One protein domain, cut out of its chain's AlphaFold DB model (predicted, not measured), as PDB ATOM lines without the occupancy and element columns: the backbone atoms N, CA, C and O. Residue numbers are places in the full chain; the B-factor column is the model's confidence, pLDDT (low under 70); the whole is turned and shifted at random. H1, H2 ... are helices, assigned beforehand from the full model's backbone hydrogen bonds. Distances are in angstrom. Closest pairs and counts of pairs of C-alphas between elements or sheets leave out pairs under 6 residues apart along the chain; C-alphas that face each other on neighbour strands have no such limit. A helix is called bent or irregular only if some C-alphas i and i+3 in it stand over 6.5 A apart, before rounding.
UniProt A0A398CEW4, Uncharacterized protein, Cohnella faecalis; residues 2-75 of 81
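Overview. This is residues 2 to 75 of the 81 residues of an uncharacterized protein of Cohnella faecalis (UniProt A0A398CEW4). A long helix, H2, makes the long axis of a loose Z: H1 crosses one side of its first part at a steep tilt, out of the plane of H2 and H3, and H3 folds back along the opposite side of its later part. H2 and H3 form a helical hairpin that opens like a narrow V, its two helices in contact near the turn, while residues 17 to 23 stick out beyond the crossing of H1 and H2. There are 74 printed residues with three named helices, in the order H1, H2, H3, and no named strand; the class is all helix. The whole is loose, with a radius of gyration of the C-alphas of 15.4 A, and elongated, with spans of 47 by 25 by 20 A.

Arrangement. H2, residues 26 to 52, is the longest helix and touches both H1, residues 2 to 18, and H3, residues 56 to 74. H2 touches H1 with residues 26 to 38 alone; the closest C-alphas, those of Ala 8 and Arg 30, are 5.0 A apart. The lines of H1 and H2 stand at a steep tilt of 56 degrees, and the two run opposite ways. H2 touches H3 with residues 43 to 50 alone, and H3 touches H2 with residues 56 to 63 alone. The closest C-alphas of these two helices, those of Ser 50 and Phe 56, are 5.0 A apart. H2 and H3 are a helical hairpin, at a shallow tilt of 13 degrees and running opposite ways. H1 and H3 are apart. In H1, H2 and H3, every backbone O i to N i+4 pair is within hydrogen-bond range.

Along the chain. H2 runs 38.2 A from C-alpha 26 at (63.604, 31.115, 92.152) to C-alpha 52 at (26.745, 38.232, 85.216). H1, residues 2 to 18, begins at C-alpha 2 at (54.715, 41.890, 82.966) and measures 24.6 A from first to last C-alpha. H3, residues 56 to 74, measures 25.8 A and ends at C-alpha 74 at (51.713, 22.724, 80.734). The helices are not bent.

Size, cuts and confidence. The two C-alphas farthest apart, those of Asn 21 and Gly 54, are 47.9 A from each other. The first and last printed C-alphas, those of Ile 2 and Gly 75, are 23.0 A apart. The printed part has no cut. The link from H1 to H2 has 7 residues and is short, and the link from H2 to H3 has 3 residues and is tight. Residues 17 to 23, of which 17 to 18 belong to H1, stand free. The mean pLDDT of the printed part is 88.9, and residues 74 to 75 are under 70.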
ATOM      1  N   ILE A   2      53.768  41.179  82.071       79.94
ATOM      2  CA  ILE A   2      54.715  41.890  82.966       79.94
ATOM      3  C   ILE A   2      54.220  41.978  84.428       79.94
ATOM      4  O   ILE A   2      54.956  41.610  85.337       79.94
ATOM      5  N   LEU A   3      52.959  42.369  84.658       87.56
ATOM      6  CA  LEU A   3      52.394  42.492  86.014       87.56
ATOM      7  C   LEU A   3      52.333  41.151  86.769       87.56
ATOM      8  O   LEU A   3      52.717  41.071  87.932       87.56
ATOM      9  N   ILE A   4      51.897  40.084  86.089       90.12
ATOM     10  CA  ILE A   4      51.833  38.732  86.667       90.12
ATOM     11  C   ILE A   4      53.238  38.250  87.042       90.12
ATOM     12  O   ILE A   4      53.410  37.665  88.104       90.12
ATOM     13  N   ASN A   5      54.251  38.544  86.221       91.44
ATOM     14  CA  ASN A   5      55.636  38.182  86.525       91.44
ATOM     15  C   ASN A   5      56.181  38.909  87.759       91.44
ATOM     16  O   ASN A   5      56.892  38.285  88.541       91.44
ATOM     17  N   ALA A   6      55.844  40.187  87.956       92.94
ATOM     18  CA  ALA A   6      56.256  40.939  89.142       92.94
ATOM     19  C   ALA A   6      55.612  40.379  90.424       92.94
ATOM     20  O   ALA A   6      56.297  40.162  91.424       92.94
ATOM     21  N   LEU A   7      54.310  40.075  90.374       93.94
ATOM     22  CA  LEU A   7      53.592  39.438  91.484       93.94
ATOM     23  C   LEU A   7      54.144  38.040  91.784       93.94
ATOM     24  O   LEU A   7      54.413  37.710  92.939       93.94
ATOM     25  N   ALA A   8      54.368  37.239  90.743       94.88
ATOM     26  CA  ALA A   8      54.913  35.899  90.879       94.88
ATOM     27  C   ALA A   8      56.344  35.901  91.424       94.88
ATOM     28  O   ALA A   8      56.681  35.034  92.221       94.88
ATOM     29  N   LEU A   9      57.172  36.881  91.046       95.19
ATOM     30  CA  LEU A   9      58.524  37.028  91.582       95.19
ATOM     31  C   LEU A   9      58.487  37.331  93.083       95.19
ATOM     32  O   LEU A   9      59.208  36.694  93.845       95.19
ATOM     33  N   LYS A  10      57.617  38.251  93.515       95.25
ATOM     34  CA  LYS A  10      57.458  38.582  94.937       95.25
ATOM     35  C   LYS A  10      57.038  37.359  95.758       95.25
ATOM     36  O   LYS A  10      57.612  37.104  96.810       95.25
ATOM     37  N   LEU A  11      56.073  36.585  95.262       94.38
ATOM     38  CA  LEU A  11      55.613  35.359  95.923       94.38
ATOM     39  C   LEU A  11      56.681  34.255  95.909       94.38
ATOM     40  O   LEU A  11      56.834  33.538  96.895       94.38
ATOM     41  N   ALA A  12      57.448  34.137  94.822       94.44
ATOM     42  CA  ALA A  12      58.549  33.184  94.733       94.44
ATOM     43  C   ALA A  12      59.661  33.505  95.743       94.44
ATOM     44  O   ALA A  12      60.179  32.596  96.389       94.44
ATOM     45  N   PHE A  13      59.985  34.790  95.922       95.44
ATOM     46  CA  PHE A  13      60.907  35.244  96.963       95.44
ATOM     47  C   PHE A  13      60.394  34.885  98.356       95.44
ATOM     48  O   PHE A  13      61.101  34.212  99.095       95.44
ATOM     49  N   GLN A  14      59.142  35.230  98.671       94.62
ATOM     50  CA  GLN A  14      58.548  34.941  99.981       94.62
ATOM     51  C   GLN A  14      58.541  33.445 100.314       94.62
ATOM     52  O   GLN A  14      58.823  33.064 101.447       94.62
ATOM     53  N   LEU A  15      58.254  32.579  99.339       92.12
ATOM     54  CA  LEU A  15      58.268  31.136  99.571       92.12
ATOM     55  C   LEU A  15      59.691  30.601  99.790       92.12
ATOM     56  O   LEU A  15      59.882  29.690 100.593       92.12
ATOM     57  N   LYS A  16      60.689  31.168  99.106       90.88
ATOM     58  CA  LYS A  16      62.094  30.786  99.281       90.88
ATOM     59  C   LYS A  16      62.689  31.341 100.577       90.88
ATOM     60  O   LYS A  16      63.512  30.674 101.186       90.88
ATOM     61  N   GLU A  17      62.234  32.502 101.040       93.56
ATOM     62  CA  GLU A  17      62.544  33.009 102.382       93.56
ATOM     63  C   GLU A  17      61.921  32.129 103.475       93.56
ATOM     64  O   GLU A  17      62.586  31.810 104.457       93.56
ATOM     65  N   ALA A  18      60.674  31.681 103.289       93.50
ATOM     66  CA  ALA A  18      60.003  30.782 104.228       93.50
ATOM     67  C   ALA A  18      60.609  29.365 104.246       93.50
ATOM     68  O   ALA A  18      60.567  28.689 105.273       93.50
ATOM     69  N   ASN A  19      61.173  28.907 103.124       92.62
ATOM     70  CA  ASN A  19      61.882  27.634 103.019       92.62
ATOM     71  C   ASN A  19      63.185  27.786 102.204       92.62
ATOM     72  O   ASN A  19      63.200  27.506 100.999       92.62
ATOM     73  N   PRO A  20      64.295  28.185 102.856       87.00
ATOM     74  CA  PRO A  20      65.575  28.442 102.187       87.00
ATOM     75  C   PRO A  20      66.145  27.232 101.440       87.00
ATOM     76  O   PRO A  20      66.815  27.389 100.421       87.00
ATOM     77  N   ASN A  21      65.832  26.022 101.913       89.88
ATOM     78  CA  ASN A  21      66.314  24.760 101.348       89.88
ATOM     79  C   ASN A  21      65.388  24.198 100.257       89.88
ATOM     80  O   ASN A  21      65.532  23.040  99.860       89.88
ATOM     81  N   HIS A  22      64.421  24.983  99.770       84.88
ATOM     82  CA  HIS A  22      63.526  24.538  98.712       84.88
ATOM     83  C   HIS A  22      64.325  24.177  97.435       84.88
ATOM     84  O   HIS A  22      65.048  25.029  96.910       84.88
ATOM     85  N   PRO A  23      64.169  22.957  96.878       88.50
ATOM     86  CA  PRO A  23      65.017  22.449  95.791       88.50
ATOM     87  C   PRO A  23      64.822  23.186  94.457       88.50
ATOM     88  O   PRO A  23      65.735  23.260  93.640       88.50
ATOM     89  N   ALA A  24      63.637  23.754  94.219       89.12
ATOM     90  CA  ALA A  24      63.375  24.549  93.020       89.12
ATOM     91  C   ALA A  24      64.111  25.904  93.022       89.12
ATOM     92  O   ALA A  24      64.198  26.610  94.038       89.12
ATOM     93  N   SER A  25      64.598  26.316  91.848       92.50
ATOM     94  CA  SER A  25      65.163  27.652  91.646       92.50
ATOM     95  C   SER A  25      64.087  28.738  91.785       92.50
ATOM     96  O   SER A  25      62.888  28.479  91.655       92.50
ATOM     97  N   LEU A  26      64.520  29.975  92.055       92.19
ATOM     98  CA  LEU A  26      63.604  31.115  92.152       92.19
ATOM     99  C   LEU A  26      62.831  31.320  90.836       92.19
ATOM    100  O   LEU A  26      61.644  31.629  90.862       92.19
ATOM    101  N   ASP A  27      63.481  31.080  89.695       90.44
ATOM    102  CA  ASP A  27      62.867  31.202  88.372       90.44
ATOM    103  C   ASP A  27      61.829  30.122  88.082       90.44
ATOM    104  O   ASP A  27      60.755  30.440  87.570       90.44
ATOM    105  N   VAL A  28      62.107  28.866  88.448       91.25
ATOM    106  CA  VAL A  28      61.134  27.767  88.317       91.25
ATOM    107  C   VAL A  28      59.901  28.071  89.158       91.25
ATOM    108  O   VAL A  28      58.770  27.931  88.694       91.25
ATOM    109  N   LEU A  29      60.114  28.562  90.376       92.06
ATOM    110  CA  LEU A  29      59.028  28.912  91.268       92.06
ATOM    111  C   LEU A  29      58.225  30.122  90.770       92.06
ATOM    112  O   LEU A  29      56.996  30.082  90.753       92.06
ATOM    113  N   ARG A  30      58.900  31.173  90.293       93.69
ATOM    114  CA  ARG A  30      58.255  32.327  89.651       93.69
ATOM    115  C   ARG A  30      57.409  31.890  88.460       93.69
ATOM    116  O   ARG A  30      56.278  32.348  88.326       93.69
ATOM    117  N   TYR A  31      57.936  31.017  87.604       91.44
ATOM    118  CA  TYR A  31      57.202  30.495  86.454       91.44
ATOM    119  C   TYR A  31      55.965  29.701  86.889       91.44
ATOM    120  O   TYR A  31      54.867  29.954  86.389       91.44
ATOM    121  N   ALA A  32      56.115  28.803  87.866       90.44
ATOM    122  CA  ALA A  32      55.010  28.018  88.409       90.44
ATOM    123  C   ALA A  32      53.912  28.913  89.006       90.44
ATOM    124  O   ALA A  32      52.736  28.763  88.674       90.44
ATOM    125  N   ILE A  33      54.285  29.904  89.815       93.50
ATOM    126  CA  ILE A  33      53.336  30.842  90.420       93.50
ATOM    127  C   ILE A  33      52.662  31.707  89.347       93.50
ATOM    128  O   ILE A  33      51.442  31.865  89.371       93.50
ATOM    129  N   ALA A  34      53.408  32.228  88.369       92.75
ATOM    130  CA  ALA A  34      52.838  33.003  87.263       92.75
ATOM    131  C   ALA A  34      51.830  32.174  86.450       92.75
ATOM    132  O   ALA A  34      50.758  32.666  86.089       92.75
ATOM    133  N   SER A  35      52.161  30.903  86.209       89.44
ATOM    134  CA  SER A  35      51.314  29.920  85.537       89.44
ATOM    135  C   SER A  35      50.000  29.698  86.299       89.44
ATOM    136  O   SER A  35      48.927  29.737  85.688       89.44
ATOM    137  N   ILE A  36      50.064  29.554  87.627       91.06
ATOM    138  CA  ILE A  36      48.889  29.404  88.499       91.06
ATOM    139  C   ILE A  36      48.040  30.677  88.494       91.06
ATOM    140  O   ILE A  36      46.848  30.597  88.207       91.06
ATOM    141  N   ILE A  37      48.640  31.847  88.744       92.50
ATOM    142  CA  ILE A  37      47.923  33.134  88.793       92.50
ATOM    143  C   ILE A  37      47.190  33.393  87.479       92.50
ATOM    144  O   ILE A  37      46.030  33.794  87.494       92.50
ATOM    145  N   ASN A  38      47.850  33.163  86.344       90.12
ATOM    146  CA  ASN A  38      47.231  33.382  85.044       90.12
ATOM    147  C   ASN A  38      46.038  32.442  84.826       90.12
ATOM    148  O   ASN A  38      44.958  32.897  84.472       90.12
ATOM    149  N   THR A  39      46.214  31.151  85.107       88.00
ATOM    150  CA  THR A  39      45.171  30.142  84.876       88.00
ATOM    151  C   THR A  39      43.976  30.352  85.798       88.00
ATOM    152  O   THR A  39      42.841  30.438  85.331       88.00
ATOM    153  N   ALA A  40      44.231  30.476  87.101       90.94
ATOM    154  CA  ALA A  40      43.191  30.680  88.098       90.94
ATOM    155  C   ALA A  40      42.512  32.043  87.915       90.94
ATOM    156  O   ALA A  40      41.289  32.118  87.943       90.94
ATOM    157  N   GLY A  41      43.282  33.104  87.658       91.62
ATOM    158  CA  GLY A  41      42.748  34.442  87.412       91.62
ATOM    159  C   GLY A  41      41.825  34.481  86.195       91.62
ATOM    160  O   GLY A  41      40.704  34.975  86.298       91.62
ATOM    161  N   THR A  42      42.247  33.900  85.068       90.62
ATOM    162  CA  THR A  42      41.401  33.791  83.871       90.62
ATOM    163  C   THR A  42      40.137  32.984  84.153       90.62
ATOM    164  O   THR A  42      39.051  33.422  83.776       90.62
ATOM    165  N   ALA A  43      40.250  31.849  84.849       90.81
ATOM    166  CA  ALA A  43      39.096  31.023  85.184       90.81
ATOM    167  C   ALA A  43      38.090  31.762  86.078       90.81
ATOM    168  O   ALA A  43      36.903  31.797  85.764       90.81
ATOM    169  N   ILE A  44      38.560  32.412  87.145       93.06
ATOM    170  CA  ILE A  44      37.720  33.178  88.074       93.06
ATOM    171  C   ILE A  44      36.998  34.311  87.341       93.06
ATOM    172  O   ILE A  44      35.782  34.444  87.471       93.06
ATOM    173  N   VAL A  45      37.716  35.101  86.535       92.25
ATOM    174  CA  VAL A  45      37.115  36.209  85.776       92.25
ATOM    175  C   VAL A  45      36.063  35.691  84.797       92.25
ATOM    176  O   VAL A  45      34.965  36.237  84.740       92.25
ATOM    177  N   ALA A  46      36.357  34.618  84.065       90.81
ATOM    178  CA  ALA A  46      35.410  34.023  83.126       90.81
ATOM    179  C   ALA A  46      34.155  33.478  83.826       90.81
ATOM    180  O   ALA A  46      33.051  33.694  83.328       90.81
ATOM    181  N   ILE A  47      34.296  32.836  84.993       90.62
ATOM    182  CA  ILE A  47      33.152  32.381  85.798       90.62
ATOM    183  C   ILE A  47      32.302  33.579  86.221       90.62
ATOM    184  O   ILE A  47      31.098  33.583  85.962       90.62
ATOM    185  N   ILE A  48      32.914  34.613  86.806       93.56
ATOM    186  CA  ILE A  48      32.203  35.820  87.256       93.56
ATOM    187  C   ILE A  48      31.442  36.456  86.088       93.56
ATOM    188  O   ILE A  48      30.242  36.696  86.196       93.56
ATOM    189  N   LEU A  49      32.105  36.672  84.951       91.38
ATOM    190  CA  LEU A  49      31.465  37.249  83.769       91.38
ATOM    191  C   LEU A  49      30.338  36.357  83.241       91.38
ATOM    192  O   LEU A  49      29.279  36.863  82.888       91.38
ATOM    193  N   SER A  50      30.512  35.037  83.231       91.69
ATOM    194  CA  SER A  50      29.469  34.120  82.761       91.69
ATOM    195  C   SER A  50      28.203  34.154  83.614       91.69
ATOM    196  O   SER A  50      27.102  34.072  83.068       91.69
ATOM    197  N   LEU A  51      28.362  34.325  84.931       89.81
ATOM    198  CA  LEU A  51      27.255  34.473  85.869       89.81
ATOM    199  C   LEU A  51      26.545  35.814  85.661       89.81
ATOM    200  O   LEU A  51      25.319  35.849  85.627       89.81
ATOM    201  N   LEU A  52      27.302  36.897  85.460       91.88
ATOM    202  CA  LEU A  52      26.745  38.232  85.216       91.88
ATOM    203  C   LEU A  52      26.023  38.341  83.862       91.88
ATOM    204  O   LEU A  52      25.020  39.039  83.763       91.88
ATOM    205  N   LEU A  53      26.523  37.664  82.823       90.50
ATOM    206  CA  LEU A  53      25.987  37.738  81.457       90.50
ATOM    207  C   LEU A  53      24.934  36.656  81.149       90.50
ATOM    208  O   LEU A  53      24.423  36.625  80.032       90.50
ATOM    209  N   GLY A  54      24.642  35.741  82.081       86.94
ATOM    210  CA  GLY A  54      23.664  34.660  81.889       86.94
ATOM    211  C   GLY A  54      24.093  33.545  80.918       86.94
ATOM    212  O   GLY A  54      23.285  32.687  80.577       86.94
ATOM    213  N   HIS A  55      25.360  33.514  80.488       85.19
ATOM    214  CA  HIS A  55      25.898  32.557  79.505       85.19
ATOM    215  C   HIS A  55      26.740  31.450  80.165       85.19
ATOM    216  O   HIS A  55      27.858  31.146  79.737       85.19
ATOM    217  N   PHE A  56      26.218  30.841  81.231       82.75
ATOM    218  CA  PHE A  56      26.979  29.895  82.053       82.75
ATOM    219  C   PHE A  56      27.410  28.629  81.293       82.75
ATOM    220  O   PHE A  56      28.547  28.188  81.430       82.75
ATOM    221  N   SER A  57      26.544  28.065  80.445       84.38
ATOM    222  CA  SER A  57      26.832  26.826  79.704       84.38
ATOM    223  C   SER A  57      27.982  26.985  78.702       84.38
ATOM    224  O   SER A  57      28.902  26.166  78.679       84.38
ATOM    225  N   GLY A  58      27.971  28.064  77.912       87.31
ATOM    226  CA  GLY A  58      29.037  28.372  76.956       87.31
ATOM    227  C   GLY A  58      30.368  28.675  77.645       87.31
ATOM    228  O   GLY A  58      31.413  28.184  77.219       87.31
ATOM    229  N   ALA A  59      30.334  29.415  78.753       89.19
ATOM    230  CA  ALA A  59      31.532  29.704  79.533       89.19
ATOM    231  C   ALA A  59      32.101  28.462  80.228       89.19
ATOM    232  O   ALA A  59      33.317  28.289  80.248       89.19
ATOM    233  N   ALA A  60      31.252  27.571  80.746       86.62
ATOM    234  CA  ALA A  60      31.688  26.307  81.330       86.62
ATOM    235  C   ALA A  60      32.398  25.430  80.288       86.62
ATOM    236  O   ALA A  60      33.490  24.929  80.553       86.62
ATOM    237  N   LEU A  61      31.841  25.308  79.077       91.62
ATOM    238  CA  LEU A  61      32.484  24.573  77.985       91.62
ATOM    239  C   LEU A  61      33.822  25.210  77.576       91.62
ATOM    240  O   LEU A  61      34.810  24.497  77.379       91.62
ATOM    241  N   ALA A  62      33.878  26.542  77.488       90.25
ATOM    242  CA  ALA A  62      35.106  27.271  77.185       90.25
ATOM    243  C   ALA A  62      36.177  27.066  78.267       90.25
ATOM    244  O   ALA A  62      37.342  26.850  77.942       90.25
ATOM    245  N   LEU A  63      35.789  27.070  79.545       90.25
ATOM    246  CA  LEU A  63      36.694  26.834  80.670       90.25
ATOM    247  C   LEU A  63      37.215  25.404  80.718       90.25
ATOM    248  O   LEU A  63      38.407  25.211  80.951       90.25
ATOM    249  N   ILE A  64      36.364  24.414  80.449       89.44
ATOM    250  CA  ILE A  64      36.782  23.012  80.330       89.44
ATOM    251  C   ILE A  64      37.764  22.861  79.163       89.44
ATOM    252  O   ILE A  64      38.837  22.289  79.332       89.44
ATOM    253  N   SER A  65      37.443  23.437  78.003       89.75
ATOM    254  CA  SER A  65      38.315  23.406  76.821       89.75
ATOM    255  C   SER A  65      39.665  24.071  77.100       89.75
ATOM    256  O   SER A  65      40.715  23.527  76.760       89.75
ATOM    257  N   PHE A  66      39.649  25.221  77.777       87.06
ATOM    258  CA  PHE A  66      40.849  25.932  78.200       87.06
ATOM    259  C   PHE A  66      41.674  25.119  79.203       87.06
ATOM    260  O   PHE A  66      42.890  25.040  79.055       87.06
ATOM    261  N   ALA A  67      41.041  24.475  80.188       85.62
ATOM    262  CA  ALA A  67      41.722  23.624  81.162       85.62
ATOM    263  C   ALA A  67      42.393  22.415  80.491       85.62
ATOM    264  O   ALA A  67      43.562  22.144  80.758       85.62
ATOM    265  N   VAL A  68      41.702  21.747  79.563       86.00
ATOM    266  CA  VAL A  68      42.267  20.639  78.775       86.00
ATOM    267  C   VAL A  68      43.458  21.117  77.942       86.00
ATOM    268  O   VAL A  68      44.531  20.517  78.002       86.00
ATOM    269  N   LEU A  69      43.319  22.240  77.229       84.31
ATOM    270  CA  LEU A  69      44.419  22.834  76.462       84.31
ATOM    271  C   LEU A  69      45.613  23.174  77.364       84.31
ATOM    272  O   LEU A  69      46.768  22.947  76.992       84.31
ATOM    273  N   ARG A  70      45.345  23.681  78.570       77.56
ATOM    274  CA  ARG A  70      46.360  24.009  79.573       77.56
ATOM    275  C   ARG A  70      47.105  22.776  80.070       77.56
ATOM    276  O   ARG A  70      48.317  22.861  80.231       77.56
ATOM    277  N   MET A  71      46.415  21.658  80.297       77.62
ATOM    278  CA  MET A  71      47.044  20.396  80.710       77.62
ATOM    279  C   MET A  71      48.005  19.880  79.638       77.62
ATOM    280  O   MET A  71      49.120  19.484  79.963       77.62
ATOM    281  N   ILE A  72      47.610  19.972  78.365       79.88
ATOM    282  CA  ILE A  72      48.450  19.571  77.226       79.88
ATOM    283  C   ILE A  72      49.636  20.534  77.048       79.88
ATOM    284  O   ILE A  72      50.742  20.105  76.749       79.88
ATOM    285  N   SER A  73      49.428  21.836  77.268       71.69
ATOM    286  CA  SER A  73      50.463  22.867  77.075       71.69
ATOM    287  C   SER A  73      51.399  23.042  78.281       71.69
ATOM    288  O   SER A  73      52.446  23.670  78.164       71.69
ATOM    289  N   GLY A  74      50.990  22.576  79.466       63.44
ATOM    290  CA  GLY A  74      51.713  22.724  80.734       63.44
ATOM    291  C   GLY A  74      52.453  21.465  81.192       63.44
ATOM    292  O   GLY A  74      53.268  21.553  82.110       63.44
ATOM    293  N   GLY A  75      52.175  20.310  80.580       60.41
ATOM    294  CA  GLY A  75      52.857  19.047  80.833       60.41
ATOM    295  C   GLY A  75      53.796  18.684  79.685       60.41
ATOM    296  O   GLY A  75      53.334  18.237  78.645       60.41
TER     297      GLY A  75